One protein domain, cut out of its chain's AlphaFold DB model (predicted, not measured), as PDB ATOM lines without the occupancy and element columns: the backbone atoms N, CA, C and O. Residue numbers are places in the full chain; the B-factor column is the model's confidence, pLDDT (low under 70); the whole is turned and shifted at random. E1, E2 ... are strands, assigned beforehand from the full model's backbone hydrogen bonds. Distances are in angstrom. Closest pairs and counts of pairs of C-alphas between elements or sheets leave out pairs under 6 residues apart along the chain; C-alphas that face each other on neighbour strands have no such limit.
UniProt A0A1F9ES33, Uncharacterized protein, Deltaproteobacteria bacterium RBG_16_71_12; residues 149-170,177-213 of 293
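This is residues 149 to 170 and 177 to 213 of the 293 residues of an uncharacterized protein of Deltaproteobacteria bacterium RBG_16_71_12 (UniProt A0A1F9ES33). With little regular structure, this is a flat, mostly looping domain of two lobes: a two-stranded antiparallel sheet, E1 and E2, in one, and short E3 with the loops of residues 186 to 208 in the other. The 59 printed residues hold three named strands, E1, E2 and E3 in that order, and no named helix. Under half, 14, lie in these strands; the class is all strand. It is compact, with a radius of gyration of the C-alphas of 11.8 A, and spans 30 by 28 by 11 A.

Residues 149 to 150 pair antiparallel with residues 181 to 182 of E2, residues 181 to 185. E1, residues 161 to 165, is its antiparallel neighbour at 149 degrees; N 162 and O 184 are within hydrogen-bond range at 2.9 A. E3, residues 209 to 212, is apart from both and pairs with no named strand, but short stretches 192 to 193 and 202 to 203 pair with it antiparallel.

E1 begins at C-alpha 161 (17.407, -16.060, 42.541) and measures 12.8 A, as does E2. E3, 9.0 A, ends at C-alpha 212 (23.142, -16.473, 58.208).

C-alphas 170 and 213 are farthest apart, 33.9 A. Residues 171 to 176 are not printed; C-alphas 170 and 177 are 8.6 A apart. E2 to E3 is a long link. Residues 166 to 170, 177 to 179 and 205 to 207 have pLDDT under 70.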
ATOM      1  N   ALA A 149      13.919 -23.716  34.148       89.00
ATOM      2  CA  ALA A 149      15.241 -24.160  33.728       89.00
ATOM      3  C   ALA A 149      16.131 -22.986  33.311       89.00
ATOM      4  O   ALA A 149      15.742 -22.161  32.485       89.00
ATOM      5  N   CYS A 150      17.357 -22.993  33.817       89.31
ATOM      6  CA  CYS A 150      18.382 -22.001  33.521       89.31
ATOM      7  C   CYS A 150      19.711 -22.688  33.198       89.31
ATOM      8  O   CYS A 150      19.921 -23.859  33.517       89.31
ATOM      9  N   PHE A 151      20.608 -21.962  32.546       84.69
ATOM     10  CA  PHE A 151      21.984 -22.384  32.287       84.69
ATOM     11  C   PHE A 151      22.996 -21.556  33.094       84.69
ATOM     12  O   PHE A 151      23.991 -22.092  33.576       84.69
ATOM     13  N   LEU A 152      22.727 -20.260  33.275       85.44
ATOM     14  CA  LEU A 152      23.553 -19.322  34.041       85.44
ATOM     15  C   LEU A 152      22.708 -18.640  35.114       85.44
ATOM     16  O   LEU A 152      21.504 -18.465  34.933       85.44
ATOM     17  N   GLN A 153      23.346 -18.194  36.199       82.81
ATOM     18  CA  GLN A 153      22.665 -17.457  37.271       82.81
ATOM     19  C   GLN A 153      21.953 -16.198  36.752       82.81
ATOM     20  O   GLN A 153      20.818 -15.939  37.133       82.81
ATOM     21  N   SER A 154      22.554 -15.487  35.792       86.75
ATOM     22  CA  SER A 154      21.986 -14.272  35.190       86.75
ATOM     23  C   SER A 154      20.707 -14.489  34.372       86.75
ATOM     24  O   SER A 154      20.111 -13.523  33.907       86.75
ATOM     25  N   GLU A 155      20.292 -15.736  34.127       91.31
ATOM     26  CA  GLU A 155      19.026 -16.019  33.442       91.31
ATOM     27  C   GLU A 155      17.814 -15.838  34.362       91.31
ATOM     28  O   GLU A 155      16.701 -15.666  33.862       91.31
ATOM     29  N   CYS A 156      18.007 -15.843  35.682       91.69
ATOM     30  CA  CYS A 156      16.922 -15.766  36.652       91.69
ATOM     31  C   CYS A 156      16.334 -14.346  36.746       91.69
ATOM     32  O   CYS A 156      17.063 -13.362  36.808       91.69
ATOM     33  N   GLU A 157      15.002 -14.243  36.696       90.62
ATOM     34  CA  GLU A 157      14.253 -12.974  36.682       90.62
ATOM     35  C   GLU A 157      14.312 -12.237  38.032       90.62
ATOM     36  O   GLU A 157      14.271 -11.008  38.066       90.62
ATOM     37  N   ASP A 158      14.408 -12.982  39.135       86.50
ATOM     38  CA  ASP A 158      14.527 -12.430  40.485       86.50
ATOM     39  C   ASP A 158      16.012 -12.186  40.822       86.50
ATOM     40  O   ASP A 158      16.808 -13.119  40.686       86.50
ATOM     41  N   PRO A 159      16.409 -10.969  41.247       75.56
ATOM     42  CA  PRO A 159      17.794 -10.668  41.619       75.56
ATOM     43  C   PRO A 159      18.310 -11.498  42.805       75.56
ATOM     44  O   PRO A 159      19.521 -11.680  42.926       75.56
ATOM     45  N   ASP A 160      17.416 -12.021  43.649       82.31
ATOM     46  CA  ASP A 160      17.759 -12.923  44.750       82.31
ATOM     47  C   ASP A 160      17.730 -14.399  44.321       82.31
ATOM     48  O   ASP A 160      18.018 -15.282  45.130       82.31
ATOM     49  N   ALA A 161      17.374 -14.705  43.070       85.81
ATOM     50  CA  ALA A 161      17.407 -16.060  42.541       85.81
ATOM     51  C   ALA A 161      18.716 -16.366  41.815       85.81
ATOM     52  O   ALA A 161      19.326 -15.527  41.158       85.81
ATOM     53  N   GLN A 162      19.116 -17.631  41.879       85.81
ATOM     54  CA  GLN A 162      20.293 -18.134  41.192       85.81
ATOM     55  C   GLN A 162      20.005 -19.447  40.483       85.81
ATOM     56  O   GLN A 162      19.121 -20.219  40.860       85.81
ATOM     57  N   CYS A 163      20.806 -19.714  39.460       87.50
ATOM     58  CA  CYS A 163      20.762 -20.975  38.756       87.50
ATOM     59  C   CYS A 163      21.564 -22.035  39.509       87.50
ATOM     60  O   CYS A 163      22.792 -22.043  39.444       87.50
ATOM     61  N   THR A 164      20.875 -22.954  40.177       83.44
ATOM     62  CA  THR A 164      21.505 -24.120  40.804       83.44
ATOM     63  C   THR A 164      21.521 -25.276  39.812       83.44
ATOM     64  O   THR A 164      20.459 -25.717  39.349       83.44
ATOM     65  N   ALA A 165      22.708 -25.779  39.466       72.56
ATOM     66  CA  ALA A 165      22.834 -26.982  38.651       72.56
ATOM     67  C   ALA A 165      22.325 -28.197  39.440       72.56
ATOM     68  O   ALA A 165      22.566 -28.318  40.638       72.56
ATOM     69  N   ASN A 166      21.626 -29.119  38.775       64.00
ATOM     70  CA  ASN A 166      21.304 -30.389  39.427       64.00
ATOM     71  C   ASN A 166      22.609 -31.147  39.701       64.00
ATOM     72  O   ASN A 166      23.497 -31.151  38.841       64.00
ATOM     73  N   GLU A 167      22.694 -31.815  40.857       59.03
ATOM     74  CA  GLU A 167      23.832 -32.672  41.189       59.03
ATOM     75  C   GLU A 167      24.181 -33.587  40.000       59.03
ATOM     76  O   GLU A 167      23.278 -34.101  39.324       59.03
ATOM     77  N   PRO A 168      25.477 -33.798  39.714       59.03
ATOM     78  CA  PRO A 168      25.888 -34.670  38.627       59.03
ATOM     79  C   PRO A 168      25.272 -36.063  38.806       59.03
ATOM     80  O   PRO A 168      25.529 -36.746  39.797       59.03
ATOM     81  N   ASP A 169      24.484 -36.517  37.826       57.28
ATOM     82  CA  ASP A 169      23.921 -37.866  37.858       57.28
ATOM     83  C   ASP A 169      25.027 -38.863  37.498       57.28
ATOM     84  O   ASP A 169      25.469 -38.962  36.342       57.28
ATOM     85  N   VAL A 170      25.514 -39.582  38.509       65.69
ATOM     86  CA  VAL A 170      26.527 -40.627  38.357       65.69
ATOM     87  C   VAL A 170      25.835 -41.981  38.198       65.69
ATOM     88  O   VAL A 170      25.528 -42.672  39.171       65.69
ATOM     89  N   VAL A 177      26.791 -34.444  33.788       50.25
ATOM     90  CA  VAL A 177      26.554 -33.089  34.288       50.25
ATOM     91  C   VAL A 177      25.397 -32.533  33.472       50.25
ATOM     92  O   VAL A 177      25.529 -32.343  32.259       50.25
ATOM     93  N   SER A 178      24.244 -32.339  34.112       58.66
ATOM     94  CA  SER A 178      23.190 -31.535  33.507       58.66
ATOM     95  C   SER A 178      23.733 -30.119  33.409       58.66
ATOM     96  O   SER A 178      23.937 -29.464  34.424       58.66
ATOM     97  N   LEU A 179      23.995 -29.663  32.186       60.41
ATOM     98  CA  LEU A 179      24.315 -28.260  31.939       60.41
ATOM     99  C   LEU A 179      23.124 -27.355  32.303       60.41
ATOM    100  O   LEU A 179      23.302 -26.162  32.465       60.41
ATOM    101  N   GLU A 180      21.923 -27.916  32.460       71.31
ATOM    102  CA  GLU A 180      20.714 -27.192  32.852       71.31
ATOM    103  C   GLU A 180      20.467 -27.321  34.366       71.31
ATOM    104  O   GLU A 180      20.375 -28.432  34.911       71.31
ATOM    105  N   GLY A 181      20.352 -26.168  35.023       83.69
ATOM    106  CA  GLY A 181      19.924 -25.983  36.404       83.69
ATOM    107  C   GLY A 181      18.483 -25.482  36.509       83.69
ATOM    108  O   GLY A 181      17.723 -25.510  35.537       83.69
ATOM    109  N   LYS A 182      18.099 -25.034  37.705       88.38
ATOM    110  CA  LYS A 182      16.829 -24.340  37.962       88.38
ATOM    111  C   LYS A 182      17.071 -23.030  38.688       88.38
ATOM    112  O   LYS A 182      17.945 -22.980  39.548       88.38
ATOM    113  N   CYS A 183      16.282 -22.011  38.366       91.12
ATOM    114  CA  CYS A 183      16.280 -20.772  39.130       91.12
ATOM    115  C   CYS A 183      15.611 -21.027  40.474       91.12
ATOM    116  O   CYS A 183      14.431 -21.357  40.512       91.12
ATOM    117  N   LEU A 184      16.343 -20.909  41.571       88.19
ATOM    118  CA  LEU A 184      15.799 -20.999  42.923       88.19
ATOM    119  C   LEU A 184      16.109 -19.696  43.648       88.19
ATOM    120  O   LEU A 184      17.176 -19.121  43.440       88.19
ATOM    121  N   THR A 185      15.188 -19.230  44.487       87.94
ATOM    122  CA  THR A 185      15.468 -18.125  45.407       87.94
ATOM    123  C   THR A 185      16.584 -18.527  46.359       87.94
ATOM    124  O   THR A 185      16.586 -19.659  46.851       87.94
ATOM    125  N   ARG A 186      17.490 -17.598  46.659       84.62
ATOM    126  CA  ARG A 186      18.436 -17.761  47.759       84.62
ATOM    127  C   ARG A 186      17.688 -18.026  49.061       84.62
ATOM    128  O   ARG A 186      16.664 -17.402  49.351       84.62
ATOM    129  N   LEU A 187      18.226 -18.969  49.814       84.62
ATOM    130  CA  LEU A 187      17.755 -19.406  51.111       84.62
ATOM    131  C   LEU A 187      17.833 -18.253  52.117       84.62
ATOM    132  O   LEU A 187      18.812 -17.499  52.162       84.62
ATOM    133  N   ALA A 188      16.780 -18.109  52.912       87.12
ATOM    134  CA  ALA A 188      16.692 -17.086  53.946       87.12
ATOM    135  C   ALA A 188      17.521 -17.462  55.186       87.12
ATOM    136  O   ALA A 188      17.868 -18.626  55.381       87.12
ATOM    137  N   ASP A 189      17.785 -16.486  56.063       87.50
ATOM    138  CA  ASP A 189      18.415 -16.725  57.370       87.50
ATOM    139  C   ASP A 189      17.744 -17.889  58.137       87.50
ATOM    140  O   ASP A 189      16.514 -18.008  58.216       87.50
ATOM    141  N   GLY A 190      18.576 -18.776  58.679       86.19
ATOM    142  CA  GLY A 190      18.201 -19.995  59.386       86.19
ATOM    143  C   GLY A 190      17.827 -21.199  58.510       86.19
ATOM    144  O   GLY A 190      17.599 -22.283  59.063       86.19
ATOM    145  N   GLU A 191      17.743 -21.064  57.182       90.00
ATOM    146  CA  GLU A 191      17.479 -22.201  56.290       90.00
ATOM    147  C   GLU A 191      18.731 -23.069  56.086       90.00
ATOM    148  O   GLU A 191      19.839 -22.546  56.033       90.00
ATOM    149  N   PRO A 192      18.594 -24.405  56.006       88.12
ATOM    150  CA  PRO A 192      19.743 -25.292  55.877       88.12
ATOM    151  C   PRO A 192      20.413 -25.139  54.512       88.12
ATOM    152  O   PRO A 192      19.728 -25.197  53.494       88.12
ATOM    153  N   CYS A 193      21.737 -25.045  54.505       85.44
ATOM    154  CA  CYS A 193      22.553 -24.832  53.313       85.44
ATOM    155  C   CYS A 193      23.776 -25.755  53.300       85.44
ATOM    156  O   CYS A 193      24.173 -26.318  54.329       85.44
ATOM    157  N   GLN A 194      24.376 -25.906  52.127       83.56
ATOM    158  CA  GLN A 194      25.632 -26.624  51.914       83.56
ATOM    159  C   GLN A 194      26.758 -25.702  51.450       83.56
ATOM    160  O   GLN A 194      27.914 -25.936  51.809       83.56
ATOM    161  N   GLU A 195      26.419 -24.672  50.675       79.81
ATOM    162  CA  GLU A 195      27.352 -23.715  50.079       79.81
ATOM    163  C   GLU A 195      26.858 -22.280  50.325       79.81
ATOM    164  O   GLU A 195      25.662 -22.042  50.504       79.81
ATOM    165  N   ASP A 196      27.782 -21.317  50.390       78.75
ATOM    166  CA  ASP A 196      27.460 -19.920  50.721       78.75
ATOM    167  C   ASP A 196      26.556 -19.262  49.679       78.75
ATOM    168  O   ASP A 196      25.710 -18.440  50.027       78.75
ATOM    169  N   ASP A 197      26.716 -19.629  48.408       75.12
ATOM    170  CA  ASP A 197      25.947 -19.053  47.312       75.12
ATOM    171  C   ASP A 197      24.464 -19.422  47.397       75.12
ATOM    172  O   ASP A 197      23.632 -18.644  46.939       75.12
ATOM    173  N   GLU A 198      24.098 -20.526  48.062       78.94
ATOM    174  CA  GLU A 198      22.712 -20.903  48.368       78.94
ATOM    175  C   GLU A 198      21.968 -19.855  49.200       78.94
ATOM    176  O   GLU A 198      20.747 -19.761  49.087       78.94
ATOM    177  N   CYS A 199      22.676 -19.058  50.000       82.75
ATOM    178  CA  CYS A 199      22.109 -18.167  51.004       82.75
ATOM    179  C   CYS A 199      21.981 -16.715  50.531       82.75
ATOM    180  O   CYS A 199      22.726 -16.237  49.683       82.75
ATOM    181  N   GLN A 200      21.061 -15.958  51.141       82.75
ATOM    182  CA  GLN A 200      21.035 -14.491  51.008       82.75
ATOM    183  C   GLN A 200      22.255 -13.821  51.672       82.75
ATOM    184  O   GLN A 200      22.604 -12.700  51.309       82.75
ATOM    185  N   GLY A 201      22.895 -14.515  52.622       83.94
ATOM    186  CA  GLY A 201      24.165 -14.146  53.250       83.94
ATOM    187  C   GLY A 201      25.244 -15.198  52.981       83.94
ATOM    188  O   GLY A 201      25.722 -15.311  51.860       83.94
ATOM    189  N   TYR A 202      25.626 -15.965  54.001       81.38
ATOM    190  CA  TYR A 202      26.592 -17.068  53.887       81.38
ATOM    191  C   TYR A 202      26.071 -18.314  54.606       81.38
ATOM    192  O   TYR A 202      25.156 -18.238  55.429       81.38
ATOM    193  N   CYS A 203      26.659 -19.465  54.307       84.62
ATOM    194  CA  CYS A 203      26.312 -20.739  54.900       84.62
ATOM    195  C   CYS A 203      27.204 -21.041  56.110       84.62
ATOM    196  O   CYS A 203      28.415 -21.239  56.004       84.62
ATOM    197  N   SER A 204      26.618 -21.107  57.307       85.62
ATOM    198  CA  SER A 204      27.388 -21.323  58.531       85.62
ATOM    199  C   SER A 204      27.866 -22.782  58.656       85.62
ATOM    200  O   SER A 204      27.156 -23.633  59.190       85.62
ATOM    201  N   GLY A 205      29.098 -23.071  58.237       68.44
ATOM    202  CA  GLY A 205      29.773 -24.353  58.470       68.44
ATOM    203  C   GLY A 205      29.879 -25.245  57.231       68.44
ATOM    204  O   GLY A 205      28.978 -25.321  56.407       68.44
ATOM    205  N   ALA A 206      31.005 -25.954  57.104       57.09
ATOM    206  CA  ALA A 206      31.297 -26.776  55.932       57.09
ATOM    207  C   ALA A 206      30.383 -28.020  55.849       57.09
ATOM    208  O   ALA A 206      30.597 -29.003  56.564       57.09
ATOM    209  N   GLY A 207      29.402 -27.992  54.941       65.00
ATOM    210  CA  GLY A 207      28.657 -29.158  54.446       65.00
ATOM    211  C   GLY A 207      27.194 -29.286  54.890       65.00
ATOM    212  O   GLY A 207      26.379 -29.739  54.097       65.00
ATOM    213  N   GLU A 208      26.843 -28.904  56.120       75.25
ATOM    214  CA  GLU A 208      25.449 -28.841  56.609       75.25
ATOM    215  C   GLU A 208      25.324 -27.645  57.561       75.25
ATOM    216  O   GLU A 208      25.353 -27.790  58.787       75.25
ATOM    217  N   GLY A 209      25.275 -26.453  56.975       84.88
ATOM    218  CA  GLY A 209      25.134 -25.198  57.693       84.88
ATOM    219  C   GLY A 209      23.696 -24.702  57.748       84.88
ATOM    220  O   GLY A 209      22.762 -25.357  57.282       84.88
ATOM    221  N   ALA A 210      23.521 -23.522  58.331       88.69
ATOM    222  CA  ALA A 210      22.329 -22.715  58.148       88.69
ATOM    223  C   ALA A 210      22.750 -21.383  57.533       88.69
ATOM    224  O   ALA A 210      23.821 -20.865  57.848       88.69
ATOM    225  N   CYS A 211      21.926 -20.841  56.649       87.75
ATOM    226  CA  CYS A 211      22.138 -19.508  56.130       87.75
ATOM    227  C   CYS A 211      22.120 -18.514  57.280       87.75
ATOM    228  O   CYS A 211      21.287 -18.631  58.174       87.75
ATOM    229  N   SER A 212      23.041 -17.563  57.248       83.19
ATOM    230  CA  SER A 212      23.142 -16.473  58.208       83.19
ATOM    231  C   SER A 212      23.302 -15.170  57.439       83.19
ATOM    232  O   SER A 212      24.107 -15.091  56.506       83.19
ATOM    233  N   ASP A 213      22.511 -14.164  57.798       77.50
ATOM    234  CA  ASP A 213      22.691 -12.783  57.336       77.50
ATOM    235  C   ASP A 213      23.743 -12.031  58.167       77.50
ATOM    236  O   ASP A 213      24.355 -11.081  57.674       77.50
TER     237      ASP A 213